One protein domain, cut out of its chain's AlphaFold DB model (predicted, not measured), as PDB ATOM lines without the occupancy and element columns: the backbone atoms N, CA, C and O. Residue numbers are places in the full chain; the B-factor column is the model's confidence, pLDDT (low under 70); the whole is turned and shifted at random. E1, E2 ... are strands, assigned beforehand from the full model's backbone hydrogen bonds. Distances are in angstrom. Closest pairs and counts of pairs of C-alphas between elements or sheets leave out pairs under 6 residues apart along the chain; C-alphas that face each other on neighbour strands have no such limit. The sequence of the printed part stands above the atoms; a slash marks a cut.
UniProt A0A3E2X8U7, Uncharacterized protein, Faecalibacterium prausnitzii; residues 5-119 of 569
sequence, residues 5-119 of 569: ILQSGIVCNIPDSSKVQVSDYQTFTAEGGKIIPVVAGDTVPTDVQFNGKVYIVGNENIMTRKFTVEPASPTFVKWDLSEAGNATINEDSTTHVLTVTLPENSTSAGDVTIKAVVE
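What this domain is: This is residues 5 to 119 of the 569 residues of an uncharacterized protein of Faecalibacterium prausnitzii (UniProt A0A3E2X8U7). What shape does this backbone make? One strongly twisted sheet folds over at the sharp bend of E3 into two layers, partly face to face as in a sandwich: E1, E4, the first part of E3, E9 and E6 in one, the last part of E3, E5, E8 and E7 in the other. E2 lies at one far end, and residues 39 to 49 loop from E3 to E4. What is it built of, and how large is it? The printed part has 115 residues, no named helix and nine named strands, E1 to E9 along the chain; the class is all strand, with under half of the residues, 54, in named strands. In the branched, mixed sheet E3 and E9 are parallel and the other neighbour pairs antiparallel. The whole is compact, with a radius of gyration of the C-alphas of 14.3 A, and spans 44 by 30 by 24 A.

How they stand to each other: What is near the first residues? Residues 5 to 6 pair, parallel, with residues 21 to 22 of E2, residues 20 to 22, which pairs with no named strand. E1, residues 9 to 11, is an edge strand antiparallel to E4, residues 50 to 57; N 11 and O 55 are 2.9 A apart. What is beside E3, residues 25 to 38? It bends by 132 degrees at residue 32 and forms a hairpin with E4, with N 30 and O 52 2.8 A apart. On its other side are E9, residues 112 to 118, parallel, with N 31 and O 114 2.9 A apart, and E5, residues 66 to 71, antiparallel, with N 36 and O 68 2.8 A apart. What follows outward? E6, residues 76 to 80, is antiparallel to E9, with N 80 and O 115 2.8 A apart. E8, residues 98 to 101, is antiparallel to E5, with N 69 and O 98 2.8 A apart, and forms a hairpin with E7, residues 88 to 91, with N 90 and O 99 3.0 A apart; E7 and E9 are apart.

Where its parts are: Where do the strands begin and end? E1 begins at C-alpha 9, (-24.277, 32.003, -13.746), and E9 ends at C-alpha 118, (-8.987, 5.725, -19.802). How long are they? From first to last C-alpha, E9 measures 19.5 A, E3 18.3 A, E5 16.7 A, E4 15.5 A and E6 11.2 A.

The domain as a whole: How far does it reach? The two C-alphas farthest apart, those of Ser 18 and Thr 94, are 47.1 A apart. Is it continuous and confident? The printed part has no cut, and the link from E3 to E4 is long. The mean pLDDT of the printed part is 78.2, with 35 residues under 70, among them residues 39 to 48.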
ATOM      1  N   ILE A   5     -30.935  36.095  -4.146       62.34
ATOM      2  CA  ILE A   5     -31.214  34.933  -5.003       62.34
ATOM      3  C   ILE A   5     -30.159  34.894  -6.108       62.34
ATOM      4  O   ILE A   5     -30.001  35.881  -6.831       62.34
ATOM      5  N   LEU A   6     -29.467  33.765  -6.274       66.88
ATOM      6  CA  LEU A   6     -28.609  33.552  -7.441       66.88
ATOM      7  C   LEU A   6     -29.500  33.231  -8.651       66.88
ATOM      8  O   LEU A   6     -30.064  32.138  -8.744       66.88
ATOM      9  N   GLN A   7     -29.677  34.215  -9.539       64.75
ATOM     10  CA  GLN A   7     -30.605  34.138 -10.677       64.75
ATOM     11  C   GLN A   7     -29.969  33.612 -11.971       64.75
ATOM     12  O   GLN A   7     -30.695  33.071 -12.799       64.75
ATOM     13  N   SER A   8     -28.651  33.763 -12.159       69.56
ATOM     14  CA  SER A   8     -27.925  33.216 -13.315       69.56
ATOM     15  C   SER A   8     -26.413  33.078 -13.064       69.56
ATOM     16  O   SER A   8     -25.852  33.817 -12.254       69.56
ATOM     17  N   GLY A   9     -25.746  32.134 -13.744       73.31
ATOM     18  CA  GLY A   9     -24.277  32.003 -13.746       73.31
ATOM     19  C   GLY A   9     -23.743  30.570 -13.881       73.31
ATOM     20  O   GLY A   9     -24.513  29.616 -13.954       73.31
ATOM     21  N   ILE A  10     -22.411  30.428 -13.898       75.81
ATOM     22  CA  ILE A  10     -21.693  29.146 -13.774       75.81
ATOM     23  C   ILE A  10     -21.034  29.127 -12.393       75.81
ATOM     24  O   ILE A  10     -20.303  30.060 -12.060       75.81
ATOM     25  N   VAL A  11     -21.286  28.093 -11.590       73.94
ATOM     26  CA  VAL A  11     -20.685  27.941 -10.255       73.94
ATOM     27  C   VAL A  11     -20.070  26.554 -10.078       73.94
ATOM     28  O   VAL A  11     -20.578  25.568 -10.606       73.94
ATOM     29  N   CYS A  12     -18.967  26.479  -9.332       70.75
ATOM     30  CA  CYS A  12     -18.262  25.229  -9.025       70.75
ATOM     31  C   CYS A  12     -18.841  24.496  -7.806       70.75
ATOM     32  O   CYS A  12     -18.656  23.293  -7.664       70.75
ATOM     33  N   ASN A  13     -19.570  25.201  -6.938       74.56
ATOM     34  CA  ASN A  13     -20.251  24.605  -5.799       74.56
ATOM     35  C   ASN A  13     -21.543  25.364  -5.475       74.56
ATOM     36  O   ASN A  13     -21.608  26.587  -5.629       74.56
ATOM     37  N   ILE A  14     -22.557  24.640  -5.006       70.25
ATOM     38  CA  ILE A  14     -23.811  25.226  -4.535       70.25
ATOM     39  C   ILE A  14     -23.653  25.522  -3.036       70.25
ATOM     40  O   ILE A  14     -23.275  24.624  -2.286       70.25
ATOM     41  N   PRO A  15     -23.900  26.759  -2.565       64.88
ATOM     42  CA  PRO A  15     -23.703  27.095  -1.160       64.88
ATOM     43  C   PRO A  15     -24.680  26.339  -0.251       64.88
ATOM     44  O   PRO A  15     -25.890  26.551  -0.339       64.88
ATOM     45  N   ASP A  16     -24.157  25.559   0.695       60.34
ATOM     46  CA  ASP A  16     -24.934  25.011   1.811       60.34
ATOM     47  C   ASP A  16     -25.198  26.122   2.838       60.34
ATOM     48  O   ASP A  16     -24.484  26.302   3.827       60.34
ATOM     49  N   SER A  17     -26.199  26.970   2.587       59.09
ATOM     50  CA  SER A  17     -26.615  27.951   3.591       59.09
ATOM     51  C   SER A  17     -28.098  28.278   3.515       59.09
ATOM     52  O   SER A  17     -28.647  28.533   2.446       59.09
ATOM     53  N   SER A  18     -28.729  28.417   4.682       57.19
ATOM     54  CA  SER A  18     -30.107  28.909   4.821       57.19
ATOM     55  C   SER A  18     -30.310  30.360   4.350       57.19
ATOM     56  O   SER A  18     -31.432  30.858   4.388       57.19
ATOM     57  N   LYS A  19     -29.241  31.049   3.922       56.06
ATOM     58  CA  LYS A  19     -29.220  32.483   3.594       56.06
ATOM     59  C   LYS A  19     -29.118  32.787   2.095       56.06
ATOM     60  O   LYS A  19     -29.260  33.947   1.717       56.06
ATOM     61  N   VAL A  20     -28.868  31.780   1.253       60.12
ATOM     62  CA  VAL A  20     -28.779  31.926  -0.209       60.12
ATOM     63  C   VAL A  20     -29.771  30.962  -0.843       60.12
ATOM     64  O   VAL A  20     -29.678  29.756  -0.647       60.12
ATOM     65  N   GLN A  21     -30.737  31.495  -1.588       66.38
ATOM     66  CA  GLN A  21     -31.652  30.691  -2.399       66.38
ATOM     67  C   GLN A  21     -31.102  30.648  -3.829       66.38
ATOM     68  O   GLN A  21     -30.797  31.691  -4.411       66.38
ATOM     69  N   VAL A  22     -30.943  29.452  -4.392       67.88
ATOM     70  CA  VAL A  22     -30.441  29.255  -5.759       67.88
ATOM     71  C   VAL A  22     -31.632  28.923  -6.654       67.88
ATOM     72  O   VAL A  22     -32.463  28.096  -6.284       67.88
ATOM     73  N   SER A  23     -31.755  29.616  -7.790       68.62
ATOM     74  CA  SER A  23     -32.760  29.275  -8.810       68.62
ATOM     75  C   SER A  23     -32.466  27.910  -9.447       68.62
ATOM     76  O   SER A  23     -31.401  27.337  -9.219       68.62
ATOM     77  N   ASP A  24     -33.401  27.373 -10.231       75.00
ATOM     78  CA  ASP A  24     -33.223  26.064 -10.865       75.00
ATOM     79  C   ASP A  24     -31.910  25.990 -11.664       75.00
ATOM     80  O   ASP A  24     -31.596  26.866 -12.482       75.00
ATOM     81  N   TYR A  25     -31.151  24.921 -11.436       78.56
ATOM     82  CA  TYR A  25     -29.848  24.700 -12.048       78.56
ATOM     83  C   TYR A  25     -29.818  23.390 -12.833       78.56
ATOM     84  O   TYR A  25     -30.570  22.462 -12.554       78.56
ATOM     85  N   GLN A  26     -28.935  23.337 -13.826       83.62
ATOM     86  CA  GLN A  26     -28.579  22.125 -14.558       83.62
ATOM     87  C   GLN A  26     -27.150  21.736 -14.194       83.62
ATOM     88  O   GLN A  26     -26.280  22.609 -14.118       83.62
ATOM     89  N   THR A  27     -26.896  20.447 -14.000       87.19
ATOM     90  CA  THR A  27     -25.545  19.934 -13.767       87.19
ATOM     91  C   THR A  27     -24.896  19.542 -15.086       87.19
ATOM     92  O   THR A  27     -25.517  18.879 -15.922       87.19
ATOM     93  N   PHE A  28     -23.632  19.924 -15.259       89.31
ATOM     94  CA  PHE A  28     -22.773  19.375 -16.298       89.31
ATOM     95  C   PHE A  28     -21.540  18.732 -15.664       89.31
ATOM     96  O   PHE A  28     -20.760  19.405 -14.988       89.31
ATOM     97  N   THR A  29     -21.387  17.431 -15.891       91.25
ATOM     98  CA  THR A  29     -20.290  16.610 -15.380       91.25
ATOM     99  C   THR A  29     -19.477  16.068 -16.556       91.25
ATOM    100  O   THR A  29     -20.043  15.535 -17.509       91.25
ATOM    101  N   ALA A  30     -18.156  16.196 -16.488       90.75
ATOM    102  CA  ALA A  30     -17.198  15.601 -17.412       90.75
ATOM    103  C   ALA A  30     -16.143  14.821 -16.609       90.75
ATOM    104  O   ALA A  30     -15.083  15.354 -16.291       90.75
ATOM    105  N   GLU A  31     -16.445  13.580 -16.234       89.00
ATOM    106  CA  GLU A  31     -15.527  12.725 -15.461       89.00
ATOM    107  C   GLU A  31     -14.256  12.461 -16.286       89.00
ATOM    108  O   GLU A  31     -14.352  12.099 -17.459       89.00
ATOM    109  N   GLY A  32     -13.070  12.710 -15.718       82.25
ATOM    110  CA  GLY A  32     -11.790  12.672 -16.446       82.25
ATOM    111  C   GLY A  32     -11.617  13.721 -17.548       82.25
ATOM    112  O   GLY A  32     -10.739  13.578 -18.403       82.25
ATOM    113  N   GLY A  33     -12.454  14.762 -17.555       85.94
ATOM    114  CA  GLY A  33     -12.382  15.879 -18.489       85.94
ATOM    115  C   GLY A  33     -12.156  17.225 -17.803       85.94
ATOM    116  O   GLY A  33     -12.686  17.504 -16.724       85.94
ATOM    117  N   LYS A  34     -11.400  18.099 -18.469       87.62
ATOM    118  CA  LYS A  34     -11.253  19.512 -18.101       87.62
ATOM    119  C   LYS A  34     -12.339  20.318 -18.803       87.62
ATOM    120  O   LYS A  34     -12.359  20.379 -20.030       87.62
ATOM    121  N   ILE A  35     -13.250  20.924 -18.040       87.50
ATOM    122  CA  ILE A  35     -14.358  21.731 -18.568       87.50
ATOM    123  C   ILE A  35     -13.905  23.185 -18.698       87.50
ATOM    124  O   ILE A  35     -13.580  23.840 -17.707       87.50
ATOM    125  N   ILE A  36     -13.963  23.716 -19.914       86.06
ATOM    126  CA  ILE A  36     -13.576  25.088 -20.244       86.06
ATOM    127  C   ILE A  36     -14.813  25.815 -20.798       86.06
ATOM    128  O   ILE A  36     -15.345  25.419 -21.838       86.06
ATOM    129  N   PRO A  37     -15.327  26.863 -20.134       80.81
ATOM    130  CA  PRO A  37     -16.482  27.603 -20.632       80.81
ATOM    131  C   PRO A  37     -16.134  28.379 -21.909       80.81
ATOM    132  O   PRO A  37     -15.122  29.073 -21.979       80.81
ATOM    133  N   VAL A  38     -17.006  28.321 -22.917       76.81
ATOM    134  CA  VAL A  38     -16.895  29.133 -24.136       76.81
ATOM    135  C   VAL A  38     -17.770  30.373 -23.966       76.81
ATOM    136  O   VAL A  38     -18.961  30.277 -23.670       76.81
ATOM    137  N   VAL A  39     -17.213  31.567 -24.159       67.12
ATOM    138  CA  VAL A  39     -17.942  32.830 -23.942       67.12
ATOM    139  C   VAL A  39     -17.971  33.657 -25.224       67.12
ATOM    140  O   VAL A  39     -17.013  33.669 -25.995       67.12
ATOM    141  N   ALA A  40     -19.095  34.330 -25.478       55.44
ATOM    142  CA  ALA A  40     -19.224  35.290 -26.567       55.44
ATOM    143  C   ALA A  40     -18.839  36.687 -26.057       55.44
ATOM    144  O   ALA A  40     -19.611  37.309 -25.335       55.44
ATOM    145  N   GLY A  41     -17.662  37.180 -26.456       56.94
ATOM    146  CA  GLY A  41     -17.133  38.483 -26.031       56.94
ATOM    147  C   GLY A  41     -16.350  38.428 -24.712       56.94
ATOM    148  O   GLY A  41     -16.627  37.604 -23.843       56.94
ATOM    149  N   ASP A  42     -15.333  39.288 -24.607       52.06
ATOM    150  CA  ASP A  42     -14.345  39.315 -23.522       52.06
ATOM    151  C   ASP A  42     -14.997  39.498 -22.141       52.06
ATOM    152  O   ASP A  42     -15.526  40.573 -21.882       52.06
ATOM    153  N   THR A  43     -14.920  38.479 -21.270       54.84
ATOM    154  CA  THR A  43     -14.626  38.586 -19.814       54.84
ATOM    155  C   THR A  43     -14.776  37.243 -19.066       54.84
ATOM    156  O   THR A  43     -15.422  37.176 -18.023       54.84
ATOM    157  N   VAL A  44     -14.146  36.164 -19.542       54.53
ATOM    158  CA  VAL A  44     -13.701  35.073 -18.651       54.53
ATOM    159  C   VAL A  44     -12.219  34.839 -18.944       54.53
ATOM    160  O   VAL A  44     -11.879  34.636 -20.110       54.53
ATOM    161  N   PRO A  45     -11.329  34.950 -17.945       56.66
ATOM    162  CA  PRO A  45      -9.907  34.677 -18.127       56.66
ATOM    163  C   PRO A  45      -9.681  33.271 -18.717       56.66
ATOM    164  O   PRO A  45     -10.367  32.322 -18.341       56.66
ATOM    165  N   THR A  46      -8.760  33.132 -19.678       53.66
ATOM    166  CA  THR A  46      -8.488  31.871 -20.409       53.66
ATOM    167  C   THR A  46      -7.983  30.730 -19.517       53.66
ATOM    168  O   THR A  46      -7.895  29.588 -19.954       53.66
ATOM    169  N   ASP A  47      -7.629  31.045 -18.277       61.38
ATOM    170  CA  ASP A  47      -7.184  30.162 -17.201       61.38
ATOM    171  C   ASP A  47      -8.332  29.598 -16.346       61.38
ATOM    172  O   ASP A  47      -8.089  28.750 -15.490       61.38
ATOM    173  N   VAL A  48      -9.589  30.006 -16.570       68.31
ATOM    174  CA  VAL A  48     -10.731  29.422 -15.851       68.31
ATOM    175  C   VAL A  48     -11.064  28.043 -16.423       68.31
ATOM    176  O   VAL A  48     -11.648  27.921 -17.500       68.31
ATOM    177  N   GLN A  49     -10.723  27.010 -15.661       74.31
ATOM    178  CA  GLN A  49     -11.001  25.606 -15.959       74.31
ATOM    179  C   GLN A  49     -11.697  24.969 -14.756       74.31
ATOM    180  O   GLN A  49     -11.401  25.306 -13.607       74.31
ATOM    181  N   PHE A  50     -12.624  24.052 -15.011       79.25
ATOM    182  CA  PHE A  50     -13.317  23.302 -13.969       79.25
ATOM    183  C   PHE A  50     -13.020  21.812 -14.118       79.25
ATOM    184  O   PHE A  50     -13.209  21.242 -15.194       79.25
ATOM    185  N   ASN A  51     -12.594  21.176 -13.030       75.19
ATOM    186  CA  ASN A  51     -12.339  19.741 -13.011       75.19
ATOM    187  C   ASN A  51     -13.640  18.992 -12.736       75.19
ATOM    188  O   ASN A  51     -14.243  19.148 -11.673       75.19
ATOM    189  N   GLY A  52     -14.080  18.184 -13.697       74.69
ATOM    190  CA  GLY A  52     -15.104  17.173 -13.465       74.69
ATOM    191  C   GLY A  52     -16.550  17.664 -13.416       74.69
ATOM    192  O   GLY A  52     -17.421  16.959 -13.912       74.69
ATOM    193  N   LYS A  53     -16.860  18.835 -12.838       87.06
ATOM    194  CA  LYS A  53     -18.261  19.238 -12.606       87.06
ATOM    195  C   LYS A  53     -18.486  20.746 -12.515       87.06
ATOM    196  O   LYS A  53     -17.729  21.465 -11.866       87.06
ATOM    197  N   VAL A  54     -19.598  21.212 -13.090       87.12
ATOM    198  CA  VAL A  54     -20.100  22.589 -12.967       87.12
ATOM    199  C   VAL A  54     -21.623  22.635 -12.838       87.12
ATOM    200  O   VAL A  54     -22.340  21.768 -13.342       87.12
ATOM    201  N   TYR A  55     -22.125  23.692 -12.200       83.94
ATOM    202  CA  TYR A  55     -23.553  23.979 -12.091       83.94
ATOM    203  C   TYR A  55     -23.901  25.221 -12.911       83.94
ATOM    204  O   TYR A  55     -23.284  26.279 -12.755       83.94
ATOM    205  N   ILE A  56     -24.907  25.097 -13.774       81.56
ATOM    206  CA  ILE A  56     -25.408  26.172 -14.629       81.56
ATOM    207  C   ILE A  56     -26.727  26.659 -14.043       81.56
ATOM    208  O   ILE A  56     -27.746  25.974 -14.131       81.56
ATOM    209  N   VAL A  57     -26.701  27.842 -13.439       78.44
ATOM    210  CA  VAL A  57     -27.836  28.444 -12.736       78.44
ATOM    211  C   VAL A  57     -28.577  29.388 -13.681       78.44
ATOM    212  O   VAL A  57     -27.945  30.191 -14.373       78.44
ATOM    213  N   GLY A  58     -29.912  29.326 -13.681       67.81
ATOM    214  CA  GLY A  58     -30.773  30.290 -14.370       67.81
ATOM    215  C   GLY A  58     -31.009  30.062 -15.870       67.81
ATOM    216  O   GLY A  58     -30.370  29.235 -16.526       67.81
ATOM    217  N   ASN A  59     -31.947  30.853 -16.410       59.22
ATOM    218  CA  ASN A  59     -32.450  30.779 -17.793       59.22
ATOM    219  C   ASN A  59     -32.081  31.997 -18.667       59.22
ATOM    220  O   ASN A  59     -32.530  32.078 -19.810       59.22
ATOM    221  N   GLU A  60     -31.314  32.970 -18.163       53.62
ATOM    222  CA  GLU A  60     -30.988  34.160 -18.961       53.62
ATOM    223  C   GLU A  60     -29.882  33.888 -19.999       53.62
ATOM    224  O   GLU A  60     -28.839  33.315 -19.689       53.62
ATOM    225  N   ASN A  61     -30.123  34.365 -21.229       51.56
ATOM    226  CA  ASN A  61     -29.325  34.281 -22.471       51.56
ATOM    227  C   ASN A  61     -27.891  34.874 -22.411       51.56
ATOM    228  O   ASN A  61     -27.330  35.243 -23.440       51.56
ATOM    229  N   ILE A  62     -27.294  35.025 -21.230       49.03
ATOM    230  CA  ILE A  62     -26.038  35.772 -21.036       49.03
ATOM    231  C   ILE A  62     -24.795  34.876 -21.230       49.03
ATOM    232  O   ILE A  62     -23.690  35.380 -21.384       49.03
ATOM    233  N   MET A  63     -24.960  33.548 -21.288       59.28
ATOM    234  CA  MET A  63     -23.873  32.589 -21.521       59.28
ATOM    235  C   MET A  63     -24.193  31.700 -22.720       59.28
ATOM    236  O   MET A  63     -25.322  31.242 -22.868       59.28
ATOM    237  N   THR A  64     -23.194  31.389 -23.551       67.12
ATOM    238  CA  THR A  64     -23.388  30.586 -24.775       67.12
ATOM    239  C   THR A  64     -23.791  29.126 -24.507       67.12
ATOM    240  O   THR A  64     -24.007  28.380 -25.460       67.12
ATOM    241  N   ARG A  65     -23.862  28.705 -23.226       78.62
ATOM    242  CA  ARG A  65     -24.083  27.317 -22.764       78.62
ATOM    243  C   ARG A  65     -23.186  26.299 -23.478       78.62
ATOM    244  O   ARG A  65     -23.496  25.111 -23.535       78.62
ATOM    245  N   LYS A  66     -22.068  26.782 -24.017       85.06
ATOM    246  CA  LYS A  66     -21.107  26.032 -24.800       85.06
ATOM    247  C   LYS A  66     -19.837  25.879 -23.982       85.06
ATOM    248  O   LYS A  66     -19.387  26.821 -23.333       85.06
ATOM    249  N   PHE A  67     -19.276  24.687 -24.024       87.62
ATOM    250  CA  PHE A  67     -18.102  24.287 -23.276       87.62
ATOM    251  C   PHE A  67     -17.167  23.529 -24.204       87.62
ATOM    252  O   PHE A  67     -17.613  22.803 -25.096       87.62
ATOM    253  N   THR A  68     -15.878  23.704 -23.978       90.19
ATOM    254  CA  THR A  68     -14.850  22.809 -24.482       90.19
ATOM    255  C   THR A  68     -14.538  21.801 -23.380       90.19
ATOM    256  O   THR A  68     -14.429  22.192 -22.218       90.19
ATOM    257  N   VAL A  69     -14.434  20.518 -23.719       91.31
ATOM    258  CA  VAL A  69     -13.967  19.477 -22.798       91.31
ATOM    259  C   VAL A  69     -12.729  18.827 -23.382       91.31
ATOM    260  O   VAL A  69     -12.771  18.308 -24.496       91.31
ATOM    261  N   GLU A  70     -11.641  18.856 -22.626       90.69
ATOM    262  CA  GLU A  70     -10.373  18.236 -23.006       90.69
ATOM    263  C   GLU A  70     -10.125  16.997 -22.133       90.69
ATOM    264  O   GLU A  70     -10.426  17.051 -20.934       90.69
ATOM    265  N   PRO A  71      -9.593  15.889 -22.683       88.44
ATOM    266  CA  PRO A  71      -9.155  14.759 -21.869       88.44
ATOM    267  C   PRO A  71      -8.137  15.198 -20.811       88.44
ATOM    268  O   PRO A  71      -7.194  15.930 -21.117       88.44
ATOM    269  N   ALA A  72      -8.321  14.769 -19.562       82.62
ATOM    270  CA  ALA A  72      -7.392  15.102 -18.484       82.62
ATOM    271  C   ALA A  72      -6.171  14.170 -18.437       82.62
ATOM    272  O   ALA A  72      -5.104  14.612 -18.015       82.62
ATOM    273  N   SER A  73      -6.326  12.921 -18.893       84.12
ATOM    274  CA  SER A  73      -5.296  11.879 -18.847       84.12
ATOM    275  C   SER A  73      -4.701  11.585 -20.240       84.12
ATOM    276  O   SER A  73      -5.452  11.522 -21.221       84.12
ATOM    277  N   PRO A  74      -3.373  11.378 -20.363       81.69
ATOM    278  CA  PRO A  74      -2.717  10.914 -21.584       81.69
ATOM    279  C   PRO A  74      -3.093   9.475 -21.970       81.69
ATOM    280  O   PRO A  74      -2.867   9.095 -23.115       81.69
ATOM    281  N   THR A  75      -3.687   8.692 -21.064       85.81
ATOM    282  CA  THR A  75      -4.143   7.306 -21.302       85.81
ATOM    283  C   THR A  75      -5.581   7.251 -21.828       85.81
ATOM    284  O   THR A  75      -6.211   6.191 -21.899       85.81
ATOM    285  N   PHE A  76      -6.132   8.412 -22.192       90.38
ATOM    286  CA  PHE A  76      -7.468   8.547 -22.747       90.38
ATOM    287  C   PHE A  76      -7.657   7.694 -24.006       90.38
ATOM    288  O   PHE A  76      -6.897   7.783 -24.968       90.38
ATOM    289  N   VAL A  77      -8.748   6.927 -24.023       90.38
ATOM    290  CA  VAL A  77      -9.149   6.087 -25.156       90.38
ATOM    291  C   VAL A  77     -10.292   6.725 -25.938       90.38
ATOM    292  O   VAL A  77     -10.253   6.782 -27.166       90.38
ATOM    293  N   LYS A  78     -11.363   7.128 -25.241       92.94
ATOM    294  CA  LYS A  78     -12.592   7.671 -25.845       92.94
ATOM    295  C   LYS A  78     -13.514   8.305 -24.805       92.94
ATOM    296  O   LYS A  78     -13.386   8.048 -23.612       92.94
ATOM    297  N   TRP A  79     -14.530   9.026 -25.272       94.62
ATOM    298  CA  TRP A  79     -15.643   9.477 -24.436       94.62
ATOM    299  C   TRP A  79     -16.788   8.454 -24.401       94.62
ATOM    300  O   TRP A  79     -17.221   7.947 -25.438       94.62
ATOM    301  N   ASP A  80     -17.321   8.185 -23.210       94.19
ATOM    302  CA  ASP A  80     -18.647   7.609 -23.014       94.19
ATOM    303  C   ASP A  80     -19.678   8.741 -22.907       94.19
ATOM    304  O   ASP A  80     -19.649   9.574 -21.998       94.19
ATOM    305  N   LEU A  81     -20.580   8.768 -23.888       94.19
ATOM    306  CA  LEU A  81     -21.627   9.775 -24.053       94.19
ATOM    307  C   LEU A  81     -23.028   9.213 -23.762       94.19
ATOM    308  O   LEU A  81     -24.026   9.848 -24.099       94.19
ATOM    309  N   SER A  82     -23.130   8.018 -23.172       92.00
ATOM    310  CA  SER A  82     -24.413   7.353 -22.897       92.00
ATOM    311  C   SER A  82     -25.342   8.162 -21.980       92.00
ATOM    312  O   SER A  82     -26.563   8.058 -22.099       92.00
ATOM    313  N   GLU A  83     -24.772   9.016 -21.127       90.12
ATOM    314  CA  GLU A  83     -25.476   9.892 -20.182       90.12
ATOM    315  C   GLU A  83     -25.443  11.382 -20.593       90.12
ATOM    316  O   GLU A  83     -25.792  12.265 -19.810       90.12
ATOM    317  N   ALA A  84     -25.076  11.689 -21.843       88.94
ATOM    318  CA  ALA A  84     -24.979  13.067 -22.329       88.94
ATOM    319  C   ALA A  84     -26.345  13.765 -22.525       88.94
ATOM    320  O   ALA A  84     -26.411  14.960 -22.835       88.94
ATOM    321  N   GLY A  85     -27.449  13.027 -22.372       86.06
ATOM    322  CA  GLY A  85     -28.804  13.550 -22.517       86.06
ATOM    323  C   GLY A  85     -29.038  14.197 -23.886       86.06
ATOM    324  O   GLY A  85     -28.709  13.629 -24.924       86.06
ATOM    325  N   ASN A  86     -29.620  15.399 -23.883       84.44
ATOM    326  CA  ASN A  86     -29.925  16.168 -25.097       84.44
ATOM    327  C   ASN A  86     -28.836  17.199 -25.459       84.44
ATOM    328  O   ASN A  86     -29.108  18.147 -26.200       84.44
ATOM    329  N   ALA A  87     -27.622  17.071 -24.914       88.62
ATOM    330  CA  ALA A  87     -26.517  17.951 -25.278       88.62
ATOM    331  C   ALA A  87     -26.118  17.764 -26.750       88.62
ATOM    332  O   ALA A  87     -26.076  16.652 -27.271       88.62
ATOM    333  N   THR A  88     -25.786  18.865 -27.424       91.25
ATOM    334  CA  THR A  88     -25.165  18.796 -28.753       91.25
ATOM    335  C   THR A  88     -23.658  18.701 -28.578       91.25
ATOM    336  O   THR A  88     -23.045  19.636 -28.064       91.25
ATOM    337  N   ILE A  89     -23.064  17.590 -29.008       93.94
ATOM    338  CA  ILE A  89     -21.641  17.291 -28.817       93.94
ATOM    339  C   ILE A  89     -20.980  17.103 -30.178       93.94
ATOM    340  O   ILE A  89     -21.483  16.361 -31.019       93.94
ATOM    341  N   ASN A  90     -19.851  17.776 -30.388       94.31
ATOM    342  CA  ASN A  90     -18.975  17.550 -31.534       94.31
ATOM    343  C   ASN A  90     -17.568  17.248 -31.028       94.31
ATOM    344  O   ASN A  90     -17.053  18.004 -30.212       94.31
ATOM    345  N   GLU A  91     -16.956  16.179 -31.523       95.38
ATOM    346  CA  GLU A  91     -15.610  15.746 -31.144       95.38
ATOM    347  C   GLU A  91     -14.613  16.045 -32.268       95.38
ATOM    348  O   GLU A  91     -14.878  15.748 -33.437       95.38
ATOM    349  N   ASP A  92     -13.461  16.622 -31.924       93.50
ATOM    350  CA  ASP A  92     -12.316  16.679 -32.831       93.50
ATOM    351  C   ASP A  92     -11.655  15.296 -32.913       93.50
ATOM    352  O   ASP A  92     -11.124  14.791 -31.932       93.50
ATOM    353  N   SER A  93     -11.653  14.681 -34.096       87.75
ATOM    354  CA  SER A  93     -11.127  13.319 -34.295       87.75
ATOM    355  C   SER A  93      -9.616  13.145 -34.071       87.75
ATOM    356  O   SER A  93      -9.143  12.014 -34.090       87.75
ATOM    357  N   THR A  94      -8.849  14.236 -33.948       87.25
ATOM    358  CA  THR A  94      -7.390  14.191 -33.740       87.25
ATOM    359  C   THR A  94      -7.027  14.443 -32.285       87.25
ATOM    360  O   THR A  94      -6.132  13.790 -31.758       87.25
ATOM    361  N   THR A  95      -7.684  15.409 -31.643       88.88
ATOM    362  CA  THR A  95      -7.373  15.805 -30.259       88.88
ATOM    363  C   THR A  95      -8.353  15.240 -29.236       88.88
ATOM    364  O   THR A  95      -8.122  15.388 -28.040       88.88
ATOM    365  N   HIS A  96      -9.454  14.635 -29.689       92.94
ATOM    366  CA  HIS A  96     -10.578  14.174 -28.868       92.94
ATOM    367  C   HIS A  96     -11.229  15.272 -28.014       92.94
ATOM    368  O   HIS A  96     -11.994  14.994 -27.090       92.94
ATOM    369  N   VAL A  97     -10.968  16.541 -28.335       93.56
ATOM    370  CA  VAL A  97     -11.573  17.682 -27.652       93.56
ATOM    371  C   VAL A  97     -13.044  17.785 -28.045       93.56
ATOM    372  O   VAL A  97     -13.385  17.831 -29.231       93.56
ATOM    373  N   LEU A  98     -13.927  17.848 -27.048       94.44
ATOM    374  CA  LEU A  98     -15.359  18.009 -27.263       94.44
ATOM    375  C   LEU A  98     -15.753  19.475 -27.256       94.44
ATOM    376  O   LEU A  98     -15.395  20.236 -26.366       94.44
ATOM    377  N   THR A  99     -16.604  19.846 -28.198       92.94
ATOM    378  CA  THR A  99     -17.447  21.030 -28.115       92.94
ATOM    379  C   THR A  99     -18.843  20.604 -27.673       92.94
ATOM    380  O   THR A  99     -19.592  20.023 -28.459       92.94
ATOM    381  N   VAL A 100     -19.199  20.918 -26.430       91.25
ATOM    382  CA  VAL A 100     -20.470  20.554 -25.795       91.25
ATOM    383  C   VAL A 100     -21.360  21.784 -25.714       91.25
ATOM    384  O   VAL A 100     -20.967  22.801 -25.159       91.25
ATOM    385  N   THR A 101     -22.568  21.713 -26.261       89.56
ATOM    386  CA  THR A 101     -23.594  22.751 -26.101       89.56
ATOM    387  C   THR A 101     -24.746  22.175 -25.297       89.56
ATOM    388  O   THR A 101     -25.407  21.231 -25.741       89.56
ATOM    389  N   LEU A 102     -24.966  22.729 -24.107       86.62
ATOM    390  CA  LEU A 102     -26.051  22.306 -23.235       86.62
ATOM    391  C   LEU A 102     -27.399  22.809 -23.781       86.62
ATOM    392  O   LEU A 102     -27.475  23.931 -24.289       86.62
ATOM    393  N   PRO A 103     -28.470  22.009 -23.664       79.25
ATOM    394  CA  PRO A 103     -29.812  22.373 -24.123       79.25
ATOM    395  C   PRO A 103     -30.358  23.633 -23.429       79.25
ATOM    396  O   PRO A 103     -29.971  23.957 -22.308       79.25
ATOM    397  N   GLU A 104     -31.273  24.354 -24.079       70.44
ATOM    398  CA  GLU A 104     -31.925  25.540 -23.505       70.44
ATOM    399  C   GLU A 104     -32.964  25.142 -22.432       70.44
ATOM    400  O   GLU A 104     -33.777  24.245 -22.660       70.44
ATOM    401  N   ASN A 105     -32.982  25.874 -21.306       66.31
ATOM    402  CA  ASN A 105     -33.799  25.677 -20.088       66.31
ATOM    403  C   ASN A 105     -33.314  24.568 -19.133       66.31
ATOM    404  O   ASN A 105     -33.461  23.378 -19.405       66.31
ATOM    405  N   SER A 106     -32.804  24.964 -17.957       61.66
ATOM    406  CA  SER A 106     -32.229  24.044 -16.958       61.66
ATOM    407  C   SER A 106     -33.227  23.039 -16.369       61.66
ATOM    408  O   SER A 106     -32.835  21.937 -16.004       61.66
ATOM    409  N   THR A 107     -34.516  23.379 -16.308       57.75
ATOM    410  CA  THR A 107     -35.546  22.600 -15.597       57.75
ATOM    411  C   THR A 107     -36.131  21.417 -16.360       57.75
ATOM    412  O   THR A 107     -36.641  20.489 -15.735       57.75
ATOM    413  N   SER A 108     -36.105  21.429 -17.695       59.22
ATOM    414  CA  SER A 108     -36.721  20.383 -18.529       59.22
ATOM    415  C   SER A 108     -35.711  19.508 -19.265       59.22
ATOM    416  O   SER A 108     -36.095  18.489 -19.839       59.22
ATOM    417  N   ALA A 109     -34.438  19.902 -19.275       65.88
ATOM    418  CA  ALA A 109     -33.446  19.298 -20.149       65.88
ATOM    419  C   ALA A 109     -32.612  18.173 -19.508       65.88
ATOM    420  O   ALA A 109     -32.000  17.402 -20.245       65.88
ATOM    421  N   GLY A 110     -32.649  18.049 -18.176       76.31
ATOM    422  CA  GLY A 110     -31.913  17.032 -17.414       76.31
ATOM    423  C   GLY A 110     -30.420  17.337 -17.270       76.31
ATOM    424  O   GLY A 110     -29.881  18.199 -17.965       76.31
ATOM    425  N   ASP A 111     -29.757  16.644 -16.347       87.25
ATOM    426  CA  ASP A 111     -28.306  16.734 -16.170       87.25
ATOM    427  C   ASP A 111     -27.566  16.111 -17.363       87.25
ATOM    428  O   ASP A 111     -28.078  15.208 -18.028       87.25
ATOM    429  N   VAL A 112     -26.365  16.617 -17.641       89.88
ATOM    430  CA  VAL A 112     -25.493  16.117 -18.707       89.88
ATOM    431  C   VAL A 112     -24.245  15.528 -18.072       89.88
ATOM    432  O   VAL A 112     -23.510  16.248 -17.395       89.88
ATOM    433  N   THR A 113     -23.984  14.249 -18.334       92.56
ATOM    434  CA  THR A 113     -22.763  13.573 -17.894       92.56
ATOM    435  C   THR A 113     -22.017  13.012 -19.094       92.56
ATOM    436  O   THR A 113     -22.580  12.325 -19.944       92.56
ATOM    437  N   ILE A 114     -20.727  13.311 -19.156       93.88
ATOM    438  CA  ILE A 114     -19.773  12.755 -20.108       93.88
ATOM    439  C   ILE A 114     -18.662  12.106 -19.288       93.88
ATOM    440  O   ILE A 114     -18.248  12.669 -18.276       93.88
ATOM    441  N   LYS A 115     -18.185  10.931 -19.699       92.12
ATOM    442  CA  LYS A 115     -17.139  10.207 -18.963       92.12
ATOM    443  C   LYS A 115     -15.977   9.887 -19.887       92.12
ATOM    444  O   LYS A 115     -16.184   9.336 -20.966       92.12
ATOM    445  N   ALA A 116     -14.763  10.245 -19.494       91.00
ATOM    446  CA  ALA A 116     -13.564   9.766 -20.157       91.00
ATOM    447  C   ALA A 116     -13.401   8.276 -19.850       91.00
ATOM    448  O   ALA A 116     -13.511   7.842 -18.705       91.00
ATOM    449  N   VAL A 117     -13.136   7.491 -20.886       89.94
ATOM    450  CA  VAL A 117     -12.669   6.116 -20.750       89.94
ATOM    451  C   VAL A 117     -11.161   6.159 -20.909       89.94
ATOM    452  O   VAL A 117     -10.667   6.534 -21.975       89.94
ATOM    453  N   VAL A 118     -10.451   5.793 -19.850       87.38
ATOM    454  CA  VAL A 118      -8.987   5.725 -19.802       87.38
ATOM    455  C   VAL A 118      -8.536   4.271 -19.709       87.38
ATOM    456  O   VAL A 118      -9.279   3.417 -19.218       87.38
ATOM    457  N   GLU A 119      -7.334   3.982 -20.196       85.19
ATOM    458  CA  GLU A 119      -6.637   2.742 -19.854       85.19
ATOM    459  C   GLU A 119      -5.923   2.929 -18.508       85.19
ATOM    460  O   GLU A 119      -5.129   3.863 -18.385       85.19
TER     461      GLU A 119